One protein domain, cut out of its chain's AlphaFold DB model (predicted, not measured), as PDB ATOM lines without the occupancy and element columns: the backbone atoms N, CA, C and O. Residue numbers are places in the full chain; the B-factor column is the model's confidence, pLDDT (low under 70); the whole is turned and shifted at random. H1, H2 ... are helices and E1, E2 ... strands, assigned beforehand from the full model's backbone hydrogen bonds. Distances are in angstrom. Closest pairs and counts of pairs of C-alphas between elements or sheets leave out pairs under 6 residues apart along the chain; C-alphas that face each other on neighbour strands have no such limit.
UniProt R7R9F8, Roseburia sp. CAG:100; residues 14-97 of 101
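What this domain is: This is residues 14 to 97 of the 101 residues of a protein of Roseburia sp. CAG:100 (UniProt R7R9F8). An open, drawn-out shape: H2 packs on the short strand pair E1 and E4 in the middle, a two-stranded arm runs out one way to the hairpin E2 and E3, and residues 81 to 97, most of them in H3, stick out the other way. A third arm, residues 14 to 26, sticks out to the side with H1. The 84 printed residues hold three named helices and four named strands in the order H1 H2 E1 E2 E3 E4 H3, with two antiparallel two-stranded sheets, E1 - E4 and E2 - E3; the class is mixed. The whole is extended, with a radius of gyration of the C-alphas of 19.0 A, and spans 65 by 34 by 27 A.

How they stand to each other: Start at H1, residues 14 to 17, which is apart from H2, residues 26 to 37. Look next at E1, residues 41 to 43: its closest C-alphas to H2 are those of Tyr 42 and Ala 35, 4.5 A apart. E1 is antiparallel to E4, residues 67 to 69, with N 42 and O 68 2.8 A apart. Farther out, E2, residues 50 to 52, and E3, residues 58 to 61, form a hairpin, with N 59 and O 51 3.3 A apart. H3, residues 73 to 95, touches H2 with residues 76 to 80 alone, about perpendicular at 79 degrees; their closest C-alphas, of Ala 76 and Ile 36, are 5.4 A apart. In H2 every O i to N i+4 pair is within hydrogen-bond range, in H3 15 of 19; H1 is too short for one.

Where its parts are: Find C-alpha 14 at (-17.325, -7.577, -81.198), where H1 begins. H2 runs 16.5 A from C-alpha 26 at (-31.185, -4.328, -66.709). H3 runs 33.2 A to C-alpha 95 at (-5.218, 7.719, -50.357).

The domain as a whole: The C-alphas farthest apart, of Asp 55 and Tyr 97, are 65.4 A apart. The printed part has no cut and no long link. Expect pLDDT under 70 at residues 48 to 52, 54 to 66 and 86 to 97.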
ATOM      1  N   PRO A  14     -16.921  -8.749 -81.978       78.50
ATOM      2  CA  PRO A  14     -17.325  -7.577 -81.198       78.50
ATOM      3  C   PRO A  14     -18.150  -7.921 -79.948       78.50
ATOM      4  O   PRO A  14     -18.241  -7.081 -79.053       78.50
ATOM      5  N   LEU A  15     -18.668  -9.150 -79.818       78.38
ATOM      6  CA  LEU A  15     -19.414  -9.586 -78.634       78.38
ATOM      7  C   LEU A  15     -18.588  -9.440 -77.345       78.38
ATOM      8  O   LEU A  15     -19.120  -9.037 -76.314       78.38
ATOM      9  N   ALA A  16     -17.276  -9.698 -77.406       73.19
ATOM     10  CA  ALA A  16     -16.382  -9.588 -76.250       73.19
ATOM     11  C   ALA A  16     -16.299  -8.160 -75.673       73.19
ATOM     12  O   ALA A  16     -15.936  -7.988 -74.511       73.19
ATOM     13  N   LEU A  17     -16.640  -7.146 -76.477       79.88
ATOM     14  CA  LEU A  17     -16.679  -5.734 -76.090       79.88
ATOM     15  C   LEU A  17     -18.112  -5.205 -75.901       79.88
ATOM     16  O   LEU A  17     -18.287  -4.009 -75.689       79.88
ATOM     17  N   GLY A  18     -19.129  -6.069 -75.971       73.75
ATOM     18  CA  GLY A  18     -20.535  -5.671 -75.860       73.75
ATOM     19  C   GLY A  18     -21.178  -5.230 -77.177       73.75
ATOM     20  O   GLY A  18     -22.180  -4.525 -77.152       73.75
ATOM     21  N   GLY A  19     -20.624  -5.627 -78.326       77.06
ATOM     22  CA  GLY A  19     -21.277  -5.479 -79.628       77.06
ATOM     23  C   GLY A  19     -22.386  -6.513 -79.803       77.06
ATOM     24  O   GLY A  19     -22.156  -7.553 -80.413       77.06
ATOM     25  N   ILE A  20     -23.547  -6.224 -79.221       79.44
ATOM     26  CA  ILE A  20     -24.765  -7.045 -79.243       79.44
ATOM     27  C   ILE A  20     -25.803  -6.434 -80.183       79.44
ATOM     28  O   ILE A  20     -25.944  -5.211 -80.238       79.44
ATOM     29  N   THR A  21     -26.532  -7.284 -80.903       72.00
ATOM     30  CA  THR A  21     -27.509  -6.854 -81.914       72.00
ATOM     31  C   THR A  21     -28.805  -6.344 -81.271       72.00
ATOM     32  O   THR A  21     -29.276  -5.270 -81.633       72.00
ATOM     33  N   ASP A  22     -29.327  -7.051 -80.259       70.56
ATOM     34  CA  ASP A  22     -30.634  -6.760 -79.633       70.56
ATOM     35  C   ASP A  22     -30.547  -6.147 -78.218       70.56
ATOM     36  O   ASP A  22     -31.557  -5.965 -77.535       70.56
ATOM     37  N   GLY A  23     -29.350  -5.764 -77.764       76.44
ATOM     38  CA  GLY A  23     -29.172  -5.184 -76.428       76.44
ATOM     39  C   GLY A  23     -29.368  -6.191 -75.280       76.44
ATOM     40  O   GLY A  23     -29.553  -7.386 -75.488       76.44
ATOM     41  N   VAL A  24     -29.292  -5.704 -74.036       82.44
ATOM     42  CA  VAL A  24     -29.634  -6.471 -72.823       82.44
ATOM     43  C   VAL A  24     -30.518  -5.636 -71.910       82.44
ATOM     44  O   VAL A  24     -30.350  -4.417 -71.813       82.44
ATOM     45  N   THR A  25     -31.445  -6.274 -71.198       86.19
ATOM     46  CA  THR A  25     -32.240  -5.579 -70.182       86.19
ATOM     47  C   THR A  25     -31.500  -5.518 -68.842       86.19
ATOM     48  O   THR A  25     -30.727  -6.407 -68.475       86.19
ATOM     49  N   ASN A  26     -31.784  -4.486 -68.043       84.94
ATOM     50  CA  ASN A  26     -31.185  -4.328 -66.709       84.94
ATOM     51  C   ASN A  26     -31.480  -5.517 -65.779       84.94
ATOM     52  O   ASN A  26     -30.687  -5.837 -64.896       84.94
ATOM     53  N   MET A  27     -32.632  -6.165 -65.968       86.12
ATOM     54  CA  MET A  27     -33.056  -7.308 -65.163       86.12
ATOM     55  C   MET A  27     -32.223  -8.554 -65.476       86.12
ATOM     56  O   MET A  27     -31.822  -9.267 -64.556       86.12
ATOM     57  N   GLU A  28     -31.914  -8.783 -66.752       83.81
ATOM     58  CA  GLU A  28     -31.027  -9.865 -67.189       83.81
ATOM     59  C   GLU A  28     -29.595  -9.634 -66.708       83.81
ATOM     60  O   GLU A  28     -28.970 -10.553 -66.177       83.81
ATOM     61  N   LEU A  29     -29.105  -8.392 -66.804       86.19
ATOM     62  CA  LEU A  29     -27.765  -8.038 -66.343       86.19
ATOM     63  C   LEU A  29     -27.619  -8.218 -64.826       86.19
ATOM     64  O   LEU A  29     -26.649  -8.816 -64.361       86.19
ATOM     65  N   ASN A  30     -28.600  -7.759 -64.045       86.69
ATOM     66  CA  ASN A  30     -28.607  -7.954 -62.595       86.69
ATOM     67  C   ASN A  30     -28.633  -9.447 -62.231       86.69
ATOM     68  O   ASN A  30     -27.849  -9.894 -61.398       86.69
ATOM     69  N   ALA A  31     -29.464 -10.249 -62.904       85.62
ATOM     70  CA  ALA A  31     -29.507 -11.692 -62.677       85.62
ATOM     71  C   ALA A  31     -28.170 -12.384 -63.000       85.62
ATOM     72  O   ALA A  31     -27.753 -13.289 -62.274       85.62
ATOM     73  N   ALA A  32     -27.467 -11.940 -64.046       84.25
ATOM     74  CA  ALA A  32     -26.143 -12.453 -64.391       84.25
ATOM     75  C   ALA A  32     -25.096 -12.137 -63.306       84.25
ATOM     76  O   ALA A  32     -24.363 -13.031 -62.881       84.25
ATOM     77  N   TYR A  33     -25.058 -10.901 -62.790       84.88
ATOM     78  CA  TYR A  33     -24.161 -10.545 -61.681       84.88
ATOM     79  C   TYR A  33     -24.533 -11.250 -60.373       84.88
ATOM     80  O   TYR A  33     -23.648 -11.707 -59.645       84.88
ATOM     81  N   ALA A  34     -25.828 -11.403 -60.093       85.88
ATOM     82  CA  ALA A  34     -26.307 -12.164 -58.946       85.88
ATOM     83  C   ALA A  34     -25.856 -13.631 -59.011       85.88
ATOM     84  O   ALA A  34     -25.490 -14.200 -57.987       85.88
ATOM     85  N   ALA A  35     -25.793 -14.234 -60.204       84.50
ATOM     86  CA  ALA A  35     -25.286 -15.595 -60.369       84.50
ATOM     87  C   ALA A  35     -23.799 -15.729 -59.999       84.50
ATOM     88  O   ALA A  35     -23.402 -16.724 -59.393       84.50
ATOM     89  N   ILE A  36     -22.981 -14.718 -60.310       84.62
ATOM     90  CA  ILE A  36     -21.563 -14.680 -59.912       84.62
ATOM     91  C   ILE A  36     -21.447 -14.588 -58.384       84.62
ATOM     92  O   ILE A  36     -20.669 -15.331 -57.784       84.62
ATOM     93  N   ALA A  37     -22.263 -13.741 -57.745       82.94
ATOM     94  CA  ALA A  37     -22.307 -13.610 -56.287       82.94
ATOM     95  C   ALA A  37     -22.804 -14.894 -55.590       82.94
ATOM     96  O   ALA A  37     -22.270 -15.288 -54.554       82.94
ATOM     97  N   ASN A  38     -23.761 -15.600 -56.197       85.12
ATOM     98  CA  ASN A  38     -24.332 -16.857 -55.704       85.12
ATOM     99  C   ASN A  38     -23.488 -18.085 -56.078       85.12
ATOM    100  O   ASN A  38     -24.026 -19.161 -56.341       85.12
ATOM    101  N   LYS A  39     -22.159 -17.942 -56.120       82.19
ATOM    102  CA  LYS A  39     -21.214 -19.049 -56.354       82.19
ATOM    103  C   LYS A  39     -21.422 -19.791 -57.686       82.19
ATOM    104  O   LYS A  39     -21.013 -20.940 -57.819       82.19
ATOM    105  N   GLY A  40     -22.027 -19.135 -58.677       78.00
ATOM    106  CA  GLY A  40     -22.303 -19.702 -59.997       78.00
ATOM    107  C   GLY A  40     -23.707 -20.288 -60.176       78.00
ATOM    108  O   GLY A  40     -23.975 -20.884 -61.224       78.00
ATOM    109  N   VAL A  41     -24.608 -20.110 -59.203       84.69
ATOM    110  CA  VAL A  41     -26.020 -20.505 -59.315       84.69
ATOM    111  C   VAL A  41     -26.840 -19.346 -59.875       84.69
ATOM    112  O   VAL A  41     -26.999 -18.305 -59.240       84.69
ATOM    113  N   TYR A  42     -27.383 -19.536 -61.076       84.25
ATOM    114  CA  TYR A  42     -28.306 -18.592 -61.686       84.25
ATOM    115  C   TYR A  42     -29.703 -18.778 -61.106       84.25
ATOM    116  O   TYR A  42     -30.266 -19.874 -61.140       84.25
ATOM    117  N   ILE A  43     -30.268 -17.683 -60.606       83.19
ATOM    118  CA  ILE A  43     -31.635 -17.630 -60.100       83.19
ATOM    119  C   ILE A  43     -32.437 -16.790 -61.081       83.19
ATOM    120  O   ILE A  43     -32.115 -15.622 -61.311       83.19
ATOM    121  N   LYS A  44     -33.491 -17.376 -61.657       81.19
ATOM    122  CA  LYS A  44     -34.365 -16.637 -62.572       81.19
ATOM    123  C   LYS A  44     -34.976 -15.438 -61.831       81.19
ATOM    124  O   LYS A  44     -35.644 -15.654 -60.817       81.19
ATOM    125  N   PRO A  45     -34.794 -14.197 -62.316       77.12
ATOM    126  CA  PRO A  45     -35.333 -13.026 -61.644       77.12
ATOM    127  C   PRO A  45     -36.866 -13.052 -61.736       77.12
ATOM    128  O   PRO A  45     -37.437 -13.241 -62.812       77.12
ATOM    129  N   LYS A  46     -37.540 -12.895 -60.595       75.69
ATOM    130  CA  LYS A  46     -39.007 -12.882 -60.485       75.69
ATOM    131  C   LYS A  46     -39.446 -11.589 -59.807       75.69
ATOM    132  O   LYS A  46     -38.867 -11.207 -58.798       75.69
ATOM    133  N   LEU A  47     -40.470 -10.934 -60.353       72.06
ATOM    134  CA  LEU A  47     -41.024  -9.689 -59.794       72.06
ATOM    135  C   LEU A  47     -42.227  -9.933 -58.873       72.06
ATOM    136  O   LEU A  47     -42.489  -9.127 -57.988       72.06
ATOM    137  N   TYR A  48     -42.937 -11.052 -59.053       65.38
ATOM    138  CA  TYR A  48     -44.143 -11.383 -58.295       65.38
ATOM    139  C   TYR A  48     -44.017 -12.776 -57.678       65.38
ATOM    140  O   TYR A  48     -43.713 -13.747 -58.373       65.38
ATOM    141  N   THR A  49     -44.246 -12.866 -56.369       65.38
ATOM    142  CA  THR A  49     -44.187 -14.118 -55.599       65.38
ATOM    143  C   THR A  49     -45.555 -14.783 -55.509       65.38
ATOM    144  O   THR A  49     -45.671 -15.986 -55.732       65.38
ATOM    145  N   LYS A  50     -46.599 -13.990 -55.254       62.97
ATOM    146  CA  LYS A  50     -47.982 -14.447 -55.131       62.97
ATOM    147  C   LYS A  50     -48.933 -13.351 -55.598       62.97
ATOM    148  O   LYS A  50     -48.817 -12.213 -55.152       62.97
ATOM    149  N   ILE A  51     -49.880 -13.702 -56.463       62.38
ATOM    150  CA  ILE A  51     -51.020 -12.842 -56.797       62.38
ATOM    151  C   ILE A  51     -52.251 -13.490 -56.168       62.38
ATOM    152  O   ILE A  51     -52.567 -14.645 -56.462       62.38
ATOM    153  N   VAL A  52     -52.889 -12.762 -55.254       69.44
ATOM    154  CA  VAL A  52     -54.146 -13.160 -54.612       69.44
ATOM    155  C   VAL A  52     -55.276 -12.310 -55.169       69.44
ATOM    156  O   VAL A  52     -55.113 -11.099 -55.312       69.44
ATOM    157  N   ASP A  53     -56.395 -12.948 -55.495       72.38
ATOM    158  CA  ASP A  53     -57.637 -12.244 -55.811       72.38
ATOM    159  C   ASP A  53     -58.301 -11.704 -54.531       72.38
ATOM    160  O   ASP A  53     -57.994 -12.163 -53.425       72.38
ATOM    161  N   HIS A  54     -59.244 -10.767 -54.667       69.19
ATOM    162  CA  HIS A  54     -60.040 -10.259 -53.544       69.19
ATOM    163  C   HIS A  54     -60.818 -11.386 -52.837       69.19
ATOM    164  O   HIS A  54     -60.970 -11.351 -51.615       69.19
ATOM    165  N   ASP A  55     -61.200 -12.419 -53.592       69.00
ATOM    166  CA  ASP A  55     -61.881 -13.631 -53.124       69.00
ATOM    167  C   ASP A  55     -60.932 -14.702 -52.538       69.00
ATOM    168  O   ASP A  55     -61.344 -15.823 -52.246       69.00
ATOM    169  N   GLY A  56     -59.644 -14.389 -52.354       63.06
ATOM    170  CA  GLY A  56     -58.684 -15.264 -51.668       63.06
ATOM    171  C   GLY A  56     -58.155 -16.440 -52.496       63.06
ATOM    172  O   GLY A  56     -57.354 -17.230 -51.991       63.06
ATOM    173  N   ASN A  57     -58.535 -16.542 -53.771       65.50
ATOM    174  CA  ASN A  57     -57.985 -17.539 -54.684       65.50
ATOM    175  C   ASN A  57     -56.572 -17.142 -55.135       65.50
ATOM    176  O   ASN A  57     -56.307 -16.006 -55.533       65.50
ATOM    177  N   VAL A  58     -55.642 -18.096 -55.055       63.16
ATOM    178  CA  VAL A  58     -54.259 -17.932 -55.517       63.16
ATOM    179  C   VAL A  58     -54.220 -18.277 -57.001       63.16
ATOM    180  O   VAL A  58     -54.348 -19.446 -57.354       63.16
ATOM    181  N   LEU A  59     -54.062 -17.279 -57.876       62.03
ATOM    182  CA  LEU A  59     -54.041 -17.524 -59.326       62.03
ATOM    183  C   LEU A  59     -52.681 -18.026 -59.821       62.03
ATOM    184  O   LEU A  59     -52.621 -18.816 -60.758       62.03
ATOM    185  N   ILE A  60     -51.583 -17.560 -59.221       61.31
ATOM    186  CA  ILE A  60     -50.219 -17.921 -59.621       61.31
ATOM    187  C   ILE A  60     -49.343 -17.957 -58.368       61.31
ATOM    188  O   ILE A  60     -49.205 -16.946 -57.674       61.31
ATOM    189  N   ASP A  61     -48.738 -19.114 -58.102       60.56
ATOM    190  CA  ASP A  61     -47.734 -19.299 -57.055       60.56
ATOM    191  C   ASP A  61     -46.364 -19.511 -57.709       60.56
ATOM    192  O   ASP A  61     -46.133 -20.490 -58.418       60.56
ATOM    193  N   ASN A  62     -45.464 -18.549 -57.509       61.78
ATOM    194  CA  ASN A  62     -44.114 -18.548 -58.066       61.78
ATOM    195  C   ASN A  62     -43.038 -18.669 -56.973       61.78
ATOM    196  O   ASN A  62     -41.884 -18.291 -57.204       61.78
ATOM    197  N   THR A  63     -43.395 -19.203 -55.801       62.03
ATOM    198  CA  THR A  63     -42.553 -19.196 -54.593       62.03
ATOM    199  C   THR A  63     -41.280 -20.040 -54.717       62.03
ATOM    200  O   THR A  63     -40.279 -19.714 -54.082       62.03
ATOM    201  N   SER A  64     -41.248 -21.078 -55.562       61.97
ATOM    202  CA  SER A  64     -40.039 -21.890 -55.759       61.97
ATOM    203  C   SER A  64     -39.025 -21.187 -56.678       61.97
ATOM    204  O   SER A  64     -39.319 -20.951 -57.860       61.97
ATOM    205  N   PRO A  65     -37.827 -20.814 -56.192       65.00
ATOM    206  CA  PRO A  65     -36.786 -20.272 -57.055       65.00
ATOM    207  C   PRO A  65     -36.337 -21.351 -58.048       65.00
ATOM    208  O   PRO A  65     -36.100 -22.498 -57.680       65.00
ATOM    209  N   SER A  66     -36.257 -20.991 -59.331       68.75
ATOM    210  CA  SER A  66     -35.647 -21.862 -60.338       68.75
ATOM    211  C   SER A  66     -34.147 -21.624 -60.280       68.75
ATOM    212  O   SER A  66     -33.680 -20.578 -60.738       68.75
ATOM    213  N   GLU A  67     -33.429 -22.572 -59.693       76.62
ATOM    214  CA  GLU A  67     -31.979 -22.540 -59.546       76.62
ATOM    215  C   GLU A  67     -31.334 -23.392 -60.635       76.62
ATOM    216  O   GLU A  67     -31.619 -24.583 -60.761       76.62
ATOM    217  N   THR A  68     -30.450 -22.780 -61.417       80.69
ATOM    218  CA  THR A  68     -29.665 -23.489 -62.427       80.69
ATOM    219  C   THR A  68     -28.183 -23.279 -62.131       80.69
ATOM    220  O   THR A  68     -27.726 -22.135 -62.126       80.69
ATOM    221  N   PRO A  69     -27.393 -24.341 -61.899       81.50
ATOM    222  CA  PRO A  69     -25.947 -24.206 -61.786       81.50
ATOM    223  C   PRO A  69     -25.358 -23.899 -63.171       81.50
ATOM    224  O   PRO A  69     -25.429 -24.731 -64.075       81.50
ATOM    225  N   VAL A  70     -24.794 -22.702 -63.351       82.81
ATOM    226  CA  VAL A  70     -24.230 -22.242 -64.638       82.81
ATOM    227  C   VAL A  70     -22.703 -22.242 -64.607       82.81
ATOM    228  O   VAL A  70     -22.060 -22.549 -65.608       82.81
ATOM    229  N   ILE A  71     -22.104 -21.923 -63.457       83.38
ATOM    230  CA  ILE A  71     -20.651 -21.794 -63.297       83.38
ATOM    231  C   ILE A  71     -20.199 -22.614 -62.082       83.38
ATOM    232  O   ILE A  71     -20.917 -22.730 -61.092       83.38
ATOM    233  N   LYS A  72     -18.992 -23.188 -62.143       84.44
ATOM    234  CA  LYS A  72     -18.353 -23.827 -60.983       84.44
ATOM    235  C   LYS A  72     -17.982 -22.775 -59.933       84.44
ATOM    236  O   LYS A  72     -17.481 -21.706 -60.282       84.44
ATOM    237  N   GLU A  73     -18.104 -23.119 -58.654       80.06
ATOM    238  CA  GLU A  73     -17.798 -22.209 -57.535       80.06
ATOM    239  C   GLU A  73     -16.378 -21.620 -57.614       80.06
ATOM    240  O   GLU A  73     -16.183 -20.422 -57.416       80.06
ATOM    241  N   THR A  74     -15.384 -22.430 -57.991       84.56
ATOM    242  CA  THR A  74     -13.990 -21.979 -58.131       84.56
ATOM    243  C   THR A  74     -13.817 -20.916 -59.217       84.56
ATOM    244  O   THR A  74     -13.072 -19.956 -59.033       84.56
ATOM    245  N   THR A  75     -14.533 -21.040 -60.336       84.75
ATOM    246  CA  THR A  75     -14.510 -20.051 -61.422       84.75
ATOM    247  C   THR A  75     -15.239 -18.768 -61.020       84.75
ATOM    248  O   THR A  75     -14.730 -17.680 -61.278       84.75
ATOM    249  N   ALA A  76     -16.381 -18.875 -60.332       83.00
ATOM    250  CA  ALA A  76     -17.104 -17.712 -59.810       83.00
ATOM    251  C   ALA A  76     -16.254 -16.911 -58.804       83.00
ATOM    252  O   ALA A  76     -16.240 -15.676 -58.829       83.00
ATOM    253  N   TRP A  77     -15.476 -17.605 -57.968       83.88
ATOM    254  CA  TRP A  77     -14.554 -16.977 -57.022       83.88
ATOM    255  C   TRP A  77     -13.405 -16.229 -57.714       83.88
ATOM    256  O   TRP A  77     -13.095 -15.092 -57.346       83.88
ATOM    257  N   LEU A  78     -12.800 -16.826 -58.747       86.62
ATOM    258  CA  LEU A  78     -11.749 -16.171 -59.534       86.62
ATOM    259  C   LEU A  78     -12.264 -14.898 -60.220       86.62
ATOM    260  O   LEU A  78     -11.597 -13.865 -60.169       86.62
ATOM    261  N   LEU A  79     -13.467 -14.949 -60.801       85.94
ATOM    262  CA  LEU A  79     -14.115 -13.788 -61.420       85.94
ATOM    263  C   LEU A  79     -14.385 -12.678 -60.399       85.94
ATOM    264  O   LEU A  79     -14.038 -11.521 -60.635       85.94
ATOM    265  N   THR A  80     -14.928 -13.035 -59.236       85.44
ATOM    266  CA  THR A  80     -15.180 -12.083 -58.144       85.44
ATOM    267  C   THR A  80     -13.881 -11.424 -57.673       85.44
ATOM    268  O   THR A  80     -13.836 -10.213 -57.463       85.44
ATOM    269  N   SER A  81     -12.797 -12.196 -57.569       83.69
ATOM    270  CA  SER A  81     -11.481 -11.687 -57.169       83.69
ATOM    271  C   SER A  81     -10.908 -10.713 -58.203       83.69
ATOM    272  O   SER A  81     -10.419  -9.646 -57.838       83.69
ATOM    273  N   ALA A  82     -11.020 -11.028 -59.498       85.06
ATOM    274  CA  ALA A  82     -10.602 -10.131 -60.577       85.06
ATOM    275  C   ALA A  82     -11.382  -8.803 -60.564       85.06
ATOM    276  O   ALA A  82     -10.796  -7.737 -60.763       85.06
ATOM    277  N   MET A  83     -12.686  -8.849 -60.268       83.94
ATOM    278  CA  MET A  83     -13.519  -7.654 -60.128       83.94
ATOM    279  C   MET A  83     -13.162  -6.833 -58.884       83.94
ATOM    280  O   MET A  83     -13.104  -5.619 -58.963       83.94
ATOM    281  N   GLN A  84     -12.857  -7.442 -57.739       81.69
ATOM    282  CA  GLN A  84     -12.497  -6.679 -56.534       81.69
ATOM    283  C   GLN A  84     -11.193  -5.880 -56.693       81.69
ATOM    284  O   GLN A  84     -11.050  -4.788 -56.130       81.69
ATOM    285  N   VAL A  85     -10.236  -6.396 -57.471       73.88
ATOM    286  CA  VAL A  85      -8.937  -5.739 -57.681       73.88
ATOM    287  C   VAL A  85      -9.098  -4.368 -58.343       73.88
ATOM    288  O   VAL A  85      -8.434  -3.419 -57.924       73.88
ATOM    289  N   ASN A  86     -10.002  -4.217 -59.315       66.56
ATOM    290  CA  ASN A  86     -10.202  -2.930 -59.989       66.56
ATOM    291  C   ASN A  86     -10.756  -1.849 -59.031       66.56
ATOM    292  O   ASN A  86     -10.321  -0.697 -59.074       66.56
ATOM    293  N   GLN A  87     -11.614  -2.243 -58.089       60.25
ATOM    294  CA  GLN A  87     -12.225  -1.352 -57.108       60.25
ATOM    295  C   GLN A  87     -11.226  -0.947 -56.014       60.25
ATOM    296  O   GLN A  87     -11.206   0.203 -55.574       60.25
ATOM    297  N   CYS A  88     -10.328  -1.858 -55.631       54.16
ATOM    298  CA  CYS A  88      -9.252  -1.582 -54.676       54.16
ATOM    299  C   CYS A  88      -8.171  -0.645 -55.257       54.16
ATOM    300  O   CYS A  88      -7.658   0.232 -54.556       54.16
ATOM    301  N   TYR A  89      -7.846  -0.763 -56.551       58.38
ATOM    302  CA  TYR A  89      -6.854   0.105 -57.197       58.38
ATOM    303  C   TYR A  89      -7.286   1.579 -57.231       58.38
ATOM    304  O   TYR A  89      -6.468   2.456 -56.945       58.38
ATOM    305  N   ALA A  90      -8.564   1.862 -57.496       53.88
ATOM    306  CA  ALA A  90      -9.087   3.229 -57.502       53.88
ATOM    307  C   ALA A  90      -8.982   3.910 -56.121       53.88
ATOM    308  O   ALA A  90      -8.577   5.070 -56.022       53.88
ATOM    309  N   ALA A  91      -9.251   3.175 -55.036       51.66
ATOM    310  CA  ALA A  91      -9.129   3.694 -53.671       51.66
ATOM    311  C   ALA A  91      -7.666   3.956 -53.254       51.66
ATOM    312  O   ALA A  91      -7.380   4.877 -52.483       51.66
ATOM    313  N   ARG A  92      -6.716   3.185 -53.797       49.38
ATOM    314  CA  ARG A  92      -5.285   3.306 -53.478       49.38
ATOM    315  C   ARG A  92      -4.623   4.540 -54.103       49.38
ATOM    316  O   ARG A  92      -3.701   5.082 -53.498       49.38
ATOM    317  N   TYR A  93      -5.099   5.028 -55.252       50.25
ATOM    318  CA  TYR A  93      -4.593   6.274 -55.856       50.25
ATOM    319  C   TYR A  93      -5.085   7.541 -55.131       50.25
ATOM    320  O   TYR A  93      -4.343   8.518 -55.057       50.25
ATOM    321  N   ILE A  94      -6.276   7.517 -54.522       53.88
ATOM    322  CA  ILE A  94      -6.826   8.652 -53.755       53.88
ATOM    323  C   ILE A  94      -6.204   8.787 -52.352       53.88
ATOM    324  O   ILE A  94      -5.977   9.903 -51.888       53.88
ATOM    325  N   PHE A  95      -5.841   7.681 -51.692       50.34
ATOM    326  CA  PHE A  95      -5.218   7.719 -50.357       50.34
ATOM    327  C   PHE A  95      -3.688   7.884 -50.356       50.34
ATOM    328  O   PHE A  95      -3.104   8.132 -49.302       50.34
ATOM    329  N   ARG A  96      -3.015   7.806 -51.512       54.31
ATOM    330  CA  ARG A  96      -1.552   7.990 -51.607       54.31
ATOM    331  C   ARG A  96      -1.099   9.450 -51.452       54.31
ATOM    332  O   ARG A  96       0.078   9.672 -51.197       54.31
ATOM    333  N   TYR A  97      -2.009  10.424 -51.553       50.59
ATOM    334  CA  TYR A  97      -1.685  11.860 -51.544       50.59
ATOM    335  C   TYR A  97      -2.198  12.652 -50.324       50.59
ATOM    336  O   TYR A  97      -2.173  13.881 -50.369       50.59
TER     337      TYR A  97